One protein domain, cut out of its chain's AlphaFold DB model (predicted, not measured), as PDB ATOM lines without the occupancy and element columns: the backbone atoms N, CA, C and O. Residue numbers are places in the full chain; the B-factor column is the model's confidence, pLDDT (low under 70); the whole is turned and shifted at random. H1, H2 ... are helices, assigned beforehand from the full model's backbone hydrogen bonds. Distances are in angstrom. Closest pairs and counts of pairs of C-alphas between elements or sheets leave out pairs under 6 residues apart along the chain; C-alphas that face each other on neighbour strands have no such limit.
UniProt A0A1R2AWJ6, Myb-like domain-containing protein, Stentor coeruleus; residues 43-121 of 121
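AT A GLANCE: This is residues 43 to 121 of the 121 residues of the protein "Myb-like domain-containing protein" of Stentor coeruleus (UniProt A0A1R2AWJ6). Four helices follow one another round a small, nearly closed ring, H1 to H2 to H3 to H4, with the first end of H4 coming back near H1. The long link of residues 79 to 91 loops over one face of this ring, and a tail, residues 111 to 121, sticks out on the other side. The printed part has 79 residues with four named helices and no named strand; the class is all helix, though under half of the residues, 39, are in named elements. The whole is compact, with a radius of gyration of the C-alphas of 13.0 A and spans of 33 by 25 by 25 A.

HOW THE PARTS SIT: H1, residues 43 to 49, touches H2, residues 54 to 60, about perpendicular at 82 degrees; their closest C-alphas, of Gly 45 and Ile 57, are 5.1 A apart. H2 touches residues 67 to 71 of H3, residues 67 to 78, only just about perpendicular at 70.2 degrees, with the C-alphas of Tyr 54 and Val 67 closest at 5.8 A. Residues 77 to 78 of H3 touch H4, residues 92 to 104, again only just about perpendicular at 70.2 degrees; the closest C-alphas, of Leu 78 and Met 99, are 4.8 A apart. H1 and H4 are close but not clearly touching, with the C-alphas of Lys 47 and Phe 92 closest at 6.7 A. H1 and H3 are apart, as are H2 and H4. In H1, H2, H3 and H4 every O i to N i+4 pair is within hydrogen-bond range.

IN THESE COORDINATES: H1 begins at C-alpha 43 (17.662, -42.953, 16.752). H3 measures 16.6 A from first to last C-alpha. H4 measures 18.6 A and ends at C-alpha 104 (36.923, -40.020, 7.011).

THE WHOLE: The printed part has no cut and ends at the chain's last residue, Ile 121. The C-alphas farthest apart, of Gly 66 and Ile 121, are 35.1 A apart. The link from H3 to H4 is long. Residues 106 to 121 are under pLDDT 70.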
ATOM      1  N   MET A  43      17.836 -42.909  18.205       92.12
ATOM      2  CA  MET A  43      17.662 -42.953  16.752       92.12
ATOM      3  C   MET A  43      16.191 -42.809  16.342       92.12
ATOM      4  O   MET A  43      15.863 -42.022  15.450       92.12
ATOM      5  N   ARG A  44      15.276 -43.511  17.025       93.94
ATOM      6  CA  ARG A  44      13.823 -43.368  16.811       93.94
ATOM      7  C   ARG A  44      13.344 -41.951  17.128       93.94
ATOM      8  O   ARG A  44      12.520 -41.402  16.396       93.94
ATOM      9  N   GLY A  45      13.870 -41.352  18.190       94.94
ATOM     10  CA  GLY A  45      13.579 -39.984  18.597       94.94
ATOM     11  C   GLY A  45      14.012 -38.960  17.561       94.94
ATOM     12  O   GLY A  45      13.209 -38.110  17.183       94.94
ATOM     13  N   ILE A  46      15.230 -39.085  17.035       94.88
ATOM     14  CA  ILE A  46      15.736 -38.235  15.955       94.88
ATOM     15  C   ILE A  46      14.886 -38.419  14.696       94.88
ATOM     16  O   ILE A  46      14.438 -37.434  14.119       94.88
ATOM     17  N   LYS A  47      14.549 -39.657  14.317       93.50
ATOM     18  CA  LYS A  47      13.662 -39.924  13.171       93.50
ATOM     19  C   LYS A  47      12.289 -39.258  13.321       93.50
ATOM     20  O   LYS A  47      11.732 -38.743  12.354       93.50
ATOM     21  N   LYS A  48      11.720 -39.260  14.530       95.44
ATOM     22  CA  LYS A  48      10.379 -38.718  14.796       95.44
ATOM     23  C   LYS A  48      10.383 -37.193  14.940       95.44
ATOM     24  O   LYS A  48       9.604 -36.489  14.290       95.44
ATOM     25  N   PHE A  49      11.257 -36.675  15.793       96.06
ATOM     26  CA  PHE A  49      11.248 -35.280  16.232       96.06
ATOM     27  C   PHE A  49      12.299 -34.418  15.532       96.06
ATOM     28  O   PHE A  49      12.069 -33.226  15.369       96.06
ATOM     29  N   GLY A  50      13.381 -35.013  15.039       94.31
ATOM     30  CA  GLY A  50      14.521 -34.325  14.441       94.31
ATOM     31  C   GLY A  50      15.615 -33.996  15.455       94.31
ATOM     32  O   GLY A  50      15.347 -33.840  16.650       94.31
ATOM     33  N   VAL A  51      16.851 -33.860  14.974       94.62
ATOM     34  CA  VAL A  51      17.984 -33.356  15.772       94.62
ATOM     35  C   VAL A  51      17.640 -31.981  16.366       94.62
ATOM     36  O   VAL A  51      16.973 -31.168  15.727       94.62
ATOM     37  N   GLY A  52      18.052 -31.733  17.612       92.94
ATOM     38  CA  GLY A  52      17.751 -30.498  18.349       92.94
ATOM     39  C   GLY A  52      16.469 -30.552  19.191       92.94
ATOM     40  O   GLY A  52      16.349 -29.816  20.166       92.94
ATOM     41  N   ASN A  53      15.536 -31.471  18.913       96.06
ATOM     42  CA  ASN A  53      14.290 -31.621  19.683       96.06
ATOM     43  C   ASN A  53      14.458 -32.529  20.920       96.06
ATOM     44  O   ASN A  53      13.655 -33.433  21.170       96.06
ATOM     45  N   TYR A  54      15.512 -32.300  21.701       95.50
ATOM     46  CA  TYR A  54      15.948 -33.213  22.763       95.50
ATOM     47  C   TYR A  54      14.979 -33.319  23.943       95.50
ATOM     48  O   TYR A  54      14.800 -34.414  24.464       95.50
ATOM     49  N   GLU A  55      14.278 -32.241  24.310       96.19
ATOM     50  CA  GLU A  55      13.235 -32.305  25.350       96.19
ATOM     51  C   GLU A  55      12.077 -33.231  24.954       96.19
ATOM     52  O   GLU A  55      11.562 -33.988  25.776       96.19
ATOM     53  N   LYS A  56      11.694 -33.244  23.669       96.56
ATOM     54  CA  LYS A  56      10.662 -34.170  23.171       96.56
ATOM     55  C   LYS A  56      11.161 -35.612  23.206       96.56
ATOM     56  O   LYS A  56      10.417 -36.501  23.612       96.56
ATOM     57  N   ILE A  57      12.416 -35.845  22.817       96.31
ATOM     58  CA  ILE A  57      13.039 -37.176  22.868       96.31
ATOM     59  C   ILE A  57      13.092 -37.679  24.314       96.31
ATOM     60  O   ILE A  57      12.632 -38.785  24.589       96.31
ATOM     61  N   ARG A  58      13.567 -36.848  25.246       96.00
ATOM     62  CA  ARG A  58      13.589 -37.156  26.678       96.00
ATOM     63  C   ARG A  58      12.197 -37.513  27.187       96.00
ATOM     64  O   ARG A  58      11.988 -38.616  27.671       96.00
ATOM     65  N   LYS A  59      11.226 -36.612  27.020       96.50
ATOM     66  CA  LYS A  59       9.876 -36.775  27.577       96.50
ATOM     67  C   LYS A  59       9.157 -38.022  27.057       96.50
ATOM     68  O   LYS A  59       8.401 -38.634  27.804       96.50
ATOM     69  N   HIS A  60       9.351 -38.374  25.786       96.31
ATOM     70  CA  HIS A  60       8.568 -39.431  25.142       96.31
ATOM     71  C   HIS A  60       9.280 -40.775  25.009       96.31
ATOM     72  O   HIS A  60       8.598 -41.772  24.789       96.31
ATOM     73  N   LEU A  61      10.613 -40.812  25.055       95.06
ATOM     74  CA  LEU A  61      11.373 -42.018  24.720       95.06
ATOM     75  C   LEU A  61      12.424 -42.366  25.768       95.06
ATOM     76  O   LEU A  61      12.592 -43.544  26.057       95.06
ATOM     77  N   ILE A  62      13.126 -41.376  26.324       93.06
ATOM     78  CA  ILE A  62      14.252 -41.621  27.236       93.06
ATOM     79  C   ILE A  62      14.165 -40.701  28.468       93.06
ATOM     80  O   ILE A  62      15.007 -39.816  28.645       93.06
ATOM     81  N   PRO A  63      13.133 -40.857  29.320       92.62
ATOM     82  CA  PRO A  63      12.896 -39.948  30.445       92.62
ATOM     83  C   PRO A  63      13.952 -40.067  31.550       92.62
ATOM     84  O   PRO A  63      14.129 -39.128  32.322       92.62
ATOM     85  N   SER A  64      14.667 -41.196  31.603       88.62
ATOM     86  CA  SER A  64      15.766 -41.461  32.537       88.62
ATOM     87  C   SER A  64      17.022 -40.631  32.263       88.62
ATOM     88  O   SER A  64      17.873 -40.525  33.141       88.62
ATOM     89  N   LYS A  65      17.160 -40.049  31.064       88.00
ATOM     90  CA  LYS A  65      18.374 -39.349  30.630       88.00
ATOM     91  C   LYS A  65      18.201 -37.837  30.636       88.00
ATOM     92  O   LYS A  65      17.133 -37.299  30.331       88.00
ATOM     93  N   GLY A  66      19.283 -37.136  30.962       89.75
ATOM     94  CA  GLY A  66      19.331 -35.679  30.879       89.75
ATOM     95  C   GLY A  66      19.340 -35.198  29.426       89.75
ATOM     96  O   GLY A  66      19.891 -35.850  28.539       89.75
ATOM     97  N   VAL A  67      18.780 -34.016  29.161       91.19
ATOM     98  CA  VAL A  67      18.793 -33.422  27.810       91.19
ATOM     99  C   VAL A  67      20.208 -33.195  27.287       91.19
ATOM    100  O   VAL A  67      20.480 -33.457  26.115       91.19
ATOM    101  N   PHE A  68      21.125 -32.762  28.153       87.50
ATOM    102  CA  PHE A  68      22.531 -32.586  27.791       87.50
ATOM    103  C   PHE A  68      23.196 -33.899  27.379       87.50
ATOM    104  O   PHE A  68      23.948 -33.924  26.411       87.50
ATOM    105  N   GLU A  69      22.869 -34.999  28.053       87.81
ATOM    106  CA  GLU A  69      23.390 -36.328  27.733       87.81
ATOM    107  C   GLU A  69      22.852 -36.833  26.386       87.81
ATOM    108  O   GLU A  69      23.608 -37.327  25.552       87.81
ATOM    109  N   ILE A  70      21.560 -36.621  26.121       93.12
ATOM    110  CA  ILE A  70      20.925 -36.921  24.829       93.12
ATOM    111  C   ILE A  70      21.588 -36.115  23.701       93.12
ATOM    112  O   ILE A  70      21.879 -36.649  22.624       93.12
ATOM    113  N   ARG A  71      21.868 -34.829  23.942       92.38
ATOM    114  CA  ARG A  71      22.587 -33.968  22.997       92.38
ATOM    115  C   ARG A  71      24.018 -34.467  22.770       92.38
ATOM    116  O   ARG A  71      24.421 -34.606  21.618       92.38
ATOM    117  N   LEU A  72      24.752 -34.809  23.832       88.56
ATOM    118  CA  LEU A  72      26.100 -35.386  23.755       88.56
ATOM    119  C   LEU A  72      26.126 -36.670  22.922       88.56
ATOM    120  O   LEU A  72      26.971 -36.842  22.047       88.56
ATOM    121  N   ARG A  73      25.151 -37.548  23.130       90.44
ATOM    122  CA  ARG A  73      25.027 -38.790  22.361       90.44
ATOM    123  C   ARG A  73      24.674 -38.542  20.904       90.44
ATOM    124  O   ARG A  73      25.142 -39.274  20.042       90.44
ATOM    125  N   THR A  74      23.944 -37.470  20.613       91.75
ATOM    126  CA  THR A  74      23.680 -37.042  19.234       91.75
ATOM    127  C   THR A  74      24.947 -36.524  18.541       91.75
ATOM    128  O   THR A  74      25.171 -36.864  17.384       91.75
ATOM    129  N   TYR A  75      25.804 -35.766  19.242       88.19
ATOM    130  CA  TYR A  75      27.125 -35.372  18.730       88.19
ATOM    131  C   TYR A  75      27.970 -36.598  18.358       88.19
ATOM    132  O   TYR A  75      28.508 -36.663  17.254       88.19
ATOM    133  N   MET A  76      28.023 -37.597  19.248       86.56
ATOM    134  CA  MET A  76      28.757 -38.846  19.007       86.56
ATOM    135  C   MET A  76      28.174 -39.655  17.842       86.56
ATOM    136  O   MET A  76      28.932 -40.155  17.019       86.56
ATOM    137  N   LEU A  77      26.844 -39.737  17.735       88.12
ATOM    138  CA  LEU A  77      26.155 -40.435  16.643       88.12
ATOM    139  C   LEU A  77      26.470 -39.833  15.264       88.12
ATOM    140  O   LEU A  77      26.575 -40.562  14.284       88.12
ATOM    141  N   LEU A  78      26.590 -38.506  15.186       86.69
ATOM    142  CA  LEU A  78      26.875 -37.775  13.946       86.69
ATOM    143  C   LEU A  78      28.376 -37.583  13.692       86.69
ATOM    144  O   LEU A  78      28.758 -37.083  12.633       86.69
ATOM    145  N   GLY A  79      29.227 -37.920  14.661       83.12
ATOM    146  CA  GLY A  79      30.667 -37.717  14.551       83.12
ATOM    147  C   GLY A  79      31.060 -36.245  14.439       83.12
ATOM    148  O   GLY A  79      31.974 -35.911  13.693       83.12
ATOM    149  N   THR A  80      30.345 -35.349  15.119       82.94
ATOM    150  CA  THR A  80      30.535 -33.894  15.004       82.94
ATOM    151  C   THR A  80      30.581 -33.232  16.375       82.94
ATOM    152  O   THR A  80      29.983 -33.718  17.330       82.94
ATOM    153  N   SER A  81      31.255 -32.090  16.473       80.12
ATOM    154  CA  SER A  81      31.217 -31.192  17.634       80.12
ATOM    155  C   SER A  81      30.217 -30.042  17.466       80.12
ATOM    156  O   SER A  81      29.914 -29.344  18.433       80.12
ATOM    157  N   ASN A  82      29.668 -29.859  16.259       83.94
ATOM    158  CA  ASN A  82      28.665 -28.849  15.940       83.94
ATOM    159  C   ASN A  82      27.404 -29.522  15.366       83.94
ATOM    160  O   ASN A  82      27.487 -30.235  14.370       83.94
ATOM    161  N   ILE A  83      26.248 -29.314  16.012       87.00
ATOM    162  CA  ILE A  83      24.964 -29.877  15.564       87.00
ATOM    163  C   ILE A  83      24.131 -28.899  14.742       87.00
ATOM    164  O   ILE A  83      23.087 -29.305  14.237       87.00
ATOM    165  N   ASP A  84      24.522 -27.627  14.666       88.62
ATOM    166  CA  ASP A  84      23.656 -26.555  14.171       88.62
ATOM    167  C   ASP A  84      23.276 -26.800  12.706       88.62
ATOM    168  O   ASP A  84      22.121 -26.625  12.324       88.62
ATOM    169  N   GLU A  85      24.212 -27.341  11.917       87.00
ATOM    170  CA  GLU A  85      23.988 -27.751  10.523       87.00
ATOM    171  C   GLU A  85      23.011 -28.933  10.369       87.00
ATOM    172  O   GLU A  85      22.489 -29.178   9.282       87.00
ATOM    173  N   PHE A  86      22.740 -29.664  11.452       89.81
ATOM    174  CA  PHE A  86      21.890 -30.851  11.458       89.81
ATOM    175  C   PHE A  86      20.541 -30.623  12.140       89.81
ATOM    176  O   PHE A  86      19.739 -31.555  12.173       89.81
ATOM    177  N   ILE A  87      20.252 -29.434  12.685       92.19
ATOM    178  CA  ILE A  87      18.983 -29.160  13.377       92.19
ATOM    179  C   ILE A  87      17.795 -29.496  12.465       92.19
ATOM    180  O   ILE A  87      17.716 -29.085  11.311       92.19
ATOM    181  N   GLY A  88      16.849 -30.274  12.995       92.38
ATOM    182  CA  GLY A  88      15.667 -30.725  12.262       92.38
ATOM    183  C   GLY A  88      15.880 -31.948  11.365       92.38
ATOM    184  O   GLY A  88      14.893 -32.476  10.854       92.38
ATOM    185  N   LEU A  89      17.109 -32.460  11.212       92.12
ATOM    186  CA  LEU A  89      17.384 -33.674  10.438       92.12
ATOM    187  C   LEU A  89      16.640 -34.884  11.023       92.12
ATOM    188  O   LEU A  89      16.769 -35.184  12.211       92.12
ATOM    189  N   LYS A  90      15.892 -35.593  10.169       92.94
ATOM    190  CA  LYS A  90      15.130 -36.815  10.506       92.94
ATOM    191  C   LYS A  90      15.529 -38.043   9.681       92.94
ATOM    192  O   LYS A  90      15.073 -39.149   9.968       92.94
ATOM    193  N   ASP A  91      16.330 -37.851   8.636       88.19
ATOM    194  CA  ASP A  91      16.663 -38.896   7.669       88.19
ATOM    195  C   ASP A  91      17.827 -39.758   8.167       88.19
ATOM    196  O   ASP A  91      18.956 -39.291   8.306       88.19
ATOM    197  N   PHE A  92      17.539 -41.033   8.421       76.44
ATOM    198  CA  PHE A  92      18.504 -41.972   8.978       76.44
ATOM    199  C   PHE A  92      19.607 -42.379   7.997       76.44
ATOM    200  O   PHE A  92      20.747 -42.569   8.419       76.44
ATOM    201  N   LYS A  93      19.306 -42.478   6.694       81.56
ATOM    202  CA  LYS A  93      20.335 -42.827   5.699       81.56
ATOM    203  C   LYS A  93      21.405 -41.742   5.663       81.56
ATOM    204  O   LYS A  93      22.593 -42.038   5.769       81.56
ATOM    205  N   LYS A  94      20.962 -40.481   5.686       84.12
ATOM    206  CA  LYS A  94      21.852 -39.323   5.795       84.12
ATOM    207  C   LYS A  94      22.663 -39.325   7.087       84.12
ATOM    208  O   LYS A  94      23.831 -38.981   7.034       84.12
ATOM    209  N   ILE A  95      22.096 -39.727   8.230       81.56
ATOM    210  CA  ILE A  95      22.851 -39.821   9.498       81.56
ATOM    211  C   ILE A  95      24.042 -40.780   9.358       81.56
ATOM    212  O   ILE A  95      25.152 -40.423   9.750       81.56
ATOM    213  N   SER A  96      23.833 -41.957   8.758       80.75
ATOM    214  CA  SER A  96      24.918 -42.917   8.514       80.75
ATOM    215  C   SER A  96      25.986 -42.345   7.577       80.75
ATOM    216  O   SER A  96      27.174 -42.445   7.867       80.75
ATOM    217  N   GLU A  97      25.576 -41.709   6.478       87.50
ATOM    218  CA  GLU A  97      26.492 -41.072   5.521       87.50
ATOM    219  C   GLU A  97      27.295 -39.928   6.159       87.50
ATOM    220  O   GLU A  97      28.501 -39.816   5.940       87.50
ATOM    221  N   ILE A  98      26.641 -39.096   6.979       84.56
ATOM    222  CA  ILE A  98      27.264 -38.000   7.733       84.56
ATOM    223  C   ILE A  98      28.330 -38.555   8.672       84.56
ATOM    224  O   ILE A  98      29.451 -38.047   8.679       84.56
ATOM    225  N   MET A  99      28.011 -39.615   9.418       81.56
ATOM    226  CA  MET A  99      28.955 -40.247  10.333       81.56
ATOM    227  C   MET A  99      30.186 -40.771   9.583       81.56
ATOM    228  O   MET A  99      31.314 -40.419   9.930       81.56
ATOM    229  N   THR A 100      29.992 -41.533   8.503       83.19
ATOM    230  CA  THR A 100      31.091 -42.038   7.662       83.19
ATOM    231  C   THR A 100      31.934 -40.901   7.084       83.19
ATOM    232  O   THR A 100      33.164 -40.948   7.123       83.19
ATOM    233  N   LYS A 101      31.296 -39.840   6.582       85.50
ATOM    234  CA  LYS A 101      31.994 -38.671   6.035       85.50
ATOM    235  C   LYS A 101      32.820 -37.954   7.104       85.50
ATOM    236  O   LYS A 101      33.966 -37.583   6.839       85.50
ATOM    237  N   ASN A 102      32.261 -37.757   8.295       81.19
ATOM    238  CA  ASN A 102      32.927 -37.059   9.392       81.19
ATOM    239  C   ASN A 102      34.090 -37.879   9.974       81.19
ATOM    240  O   ASN A 102      35.145 -37.305  10.252       81.19
ATOM    241  N   LEU A 103      33.944 -39.208  10.046       74.56
ATOM    242  CA  LEU A 103      35.031 -40.151  10.345       74.56
ATOM    243  C   LEU A 103      36.189 -40.005   9.356       74.56
ATOM    244  O   LEU A 103      37.325 -39.772   9.766       74.56
ATOM    245  N   ASN A 104      35.898 -40.072   8.057       78.31
ATOM    246  CA  ASN A 104      36.923 -40.020   7.011       78.31
ATOM    247  C   ASN A 104      37.609 -38.652   6.911       78.31
ATOM    248  O   ASN A 104      38.762 -38.563   6.503       78.31
ATOM    249  N   SER A 105      36.918 -37.583   7.309       72.00
ATOM    250  CA  SER A 105      37.455 -36.218   7.293       72.00
ATOM    251  C   SER A 105      38.340 -35.896   8.507       72.00
ATOM    252  O   SER A 105      38.742 -34.747   8.668       72.00
ATOM    253  N   GLY A 106      38.596 -36.861   9.403       62.59
ATOM    254  CA  GLY A 106      39.370 -36.632  10.628       62.59
ATOM    255  C   GLY A 106      38.697 -35.666  11.608       62.59
ATOM    256  O   GLY A 106      39.340 -35.172  12.530       62.59
ATOM    257  N   LYS A 107      37.394 -35.399  11.440       60.84
ATOM    258  CA  LYS A 107      36.619 -34.524  12.334       60.84
ATOM    259  C   LYS A 107      36.320 -35.174  13.691       60.84
ATOM    260  O   LYS A 107      35.703 -34.541  14.543       60.84
ATOM    261  N   ILE A 108      36.773 -36.412  13.910       53.97
ATOM    262  CA  ILE A 108      36.613 -37.139  15.168       53.97
ATOM    263  C   ILE A 108      37.923 -37.144  15.957       53.97
ATOM    264  O   ILE A 108      38.912 -37.770  15.583       53.97
ATOM    265  N   PHE A 109      37.864 -36.496  17.118       45.41
ATOM    266  CA  PHE A 109      38.680 -36.807  18.283       45.41
ATOM    267  C   PHE A 109      37.837 -37.758  19.141       45.41
ATOM    268  O   PHE A 109      36.748 -37.360  19.542       45.41
ATOM    269  N   LEU A 110      38.320 -38.992  19.342       43.16
ATOM    270  CA  LEU A 110      37.840 -40.100  20.201       43.16
ATOM    271  C   LEU A 110      37.735 -41.422  19.416       43.16
ATOM    272  O   LEU A 110      36.669 -41.836  18.965       43.16
ATOM    273  N   ARG A 111      38.869 -42.129  19.321       39.09
ATOM    274  CA  ARG A 111      38.853 -43.596  19.341       39.09
ATOM    275  C   ARG A 111      38.569 -44.001  20.787       39.09
ATOM    276  O   ARG A 111      39.455 -43.877  21.626       39.09
ATOM    277  N   LEU A 112      37.359 -44.459  21.075       38.31
ATOM    278  CA  LEU A 112      37.116 -45.302  22.244       38.31
ATOM    279  C   LEU A 112      36.858 -46.721  21.739       38.31
ATOM    280  O   LEU A 112      36.256 -46.907  20.683       38.31
ATOM    281  N   GLY A 113      37.463 -47.671  22.446       36.31
ATOM    282  CA  GLY A 113      37.746 -49.035  22.021       36.31
ATOM    283  C   GLY A 113      36.590 -49.790  21.369       36.31
ATOM    284  O   GLY A 113      35.464 -49.775  21.842       36.31
ATOM    285  N   GLU A 114      36.978 -50.503  20.314       41.09
ATOM    286  CA  GLU A 114      36.506 -51.828  19.909       41.09
ATOM    287  C   GLU A 114      35.046 -52.048  19.448       41.09
ATOM    288  O   GLU A 114      34.087 -52.061  20.209       41.09
ATOM    289  N   ARG A 115      34.986 -52.425  18.156       40.38
ATOM    290  CA  ARG A 115      34.026 -53.298  17.451       40.38
ATOM    291  C   ARG A 115      32.611 -52.773  17.194       40.38
ATOM    292  O   ARG A 115      31.638 -53.235  17.773       40.38
ATOM    293  N   PHE A 116      32.495 -51.990  16.123       38.38
ATOM    294  CA  PHE A 116      31.316 -52.032  15.254       38.38
ATOM    295  C   PHE A 116      31.688 -52.718  13.937       38.38
ATOM    296  O   PHE A 116      32.210 -52.092  13.017       38.38
ATOM    297  N   THR A 117      31.438 -54.024  13.851       36.38
ATOM    298  CA  THR A 117      31.377 -54.716  12.561       36.38
ATOM    299  C   THR A 117      30.034 -54.358  11.935       36.38
ATOM    300  O   THR A 117      29.001 -54.895  12.327       36.38
ATOM    301  N   LEU A 118      30.027 -53.420  10.986       35.03
ATOM    302  CA  LEU A 118      28.879 -53.222  10.105       35.03
ATOM    303  C   LEU A 118      28.826 -54.420   9.147       35.03
ATOM    304  O   LEU A 118      29.558 -54.470   8.161       35.03
ATOM    305  N   VAL A 119      27.987 -55.407   9.460       30.80
ATOM    306  CA  VAL A 119      27.563 -56.407   8.477       30.80
ATOM    307  C   VAL A 119      26.525 -55.725   7.593       30.80
ATOM    308  O   VAL A 119      25.387 -55.511   8.004       30.80
ATOM    309  N   ILE A 120      26.958 -55.323   6.403       38.09
ATOM    310  CA  ILE A 120      26.070 -54.914   5.318       38.09
ATOM    311  C   ILE A 120      25.670 -56.208   4.602       38.09
ATOM    312  O   ILE A 120      26.542 -56.888   4.059       38.09
ATOM    313  N   ILE A 121      24.384 -56.563   4.660       46.38
ATOM    314  CA  ILE A 121      23.757 -57.544   3.759       46.38
ATOM    315  C   ILE A 121      23.016 -56.754   2.688       46.38
ATOM    316  O   ILE A 121      22.313 -55.790   3.078       46.38
TER     317      ILE A 121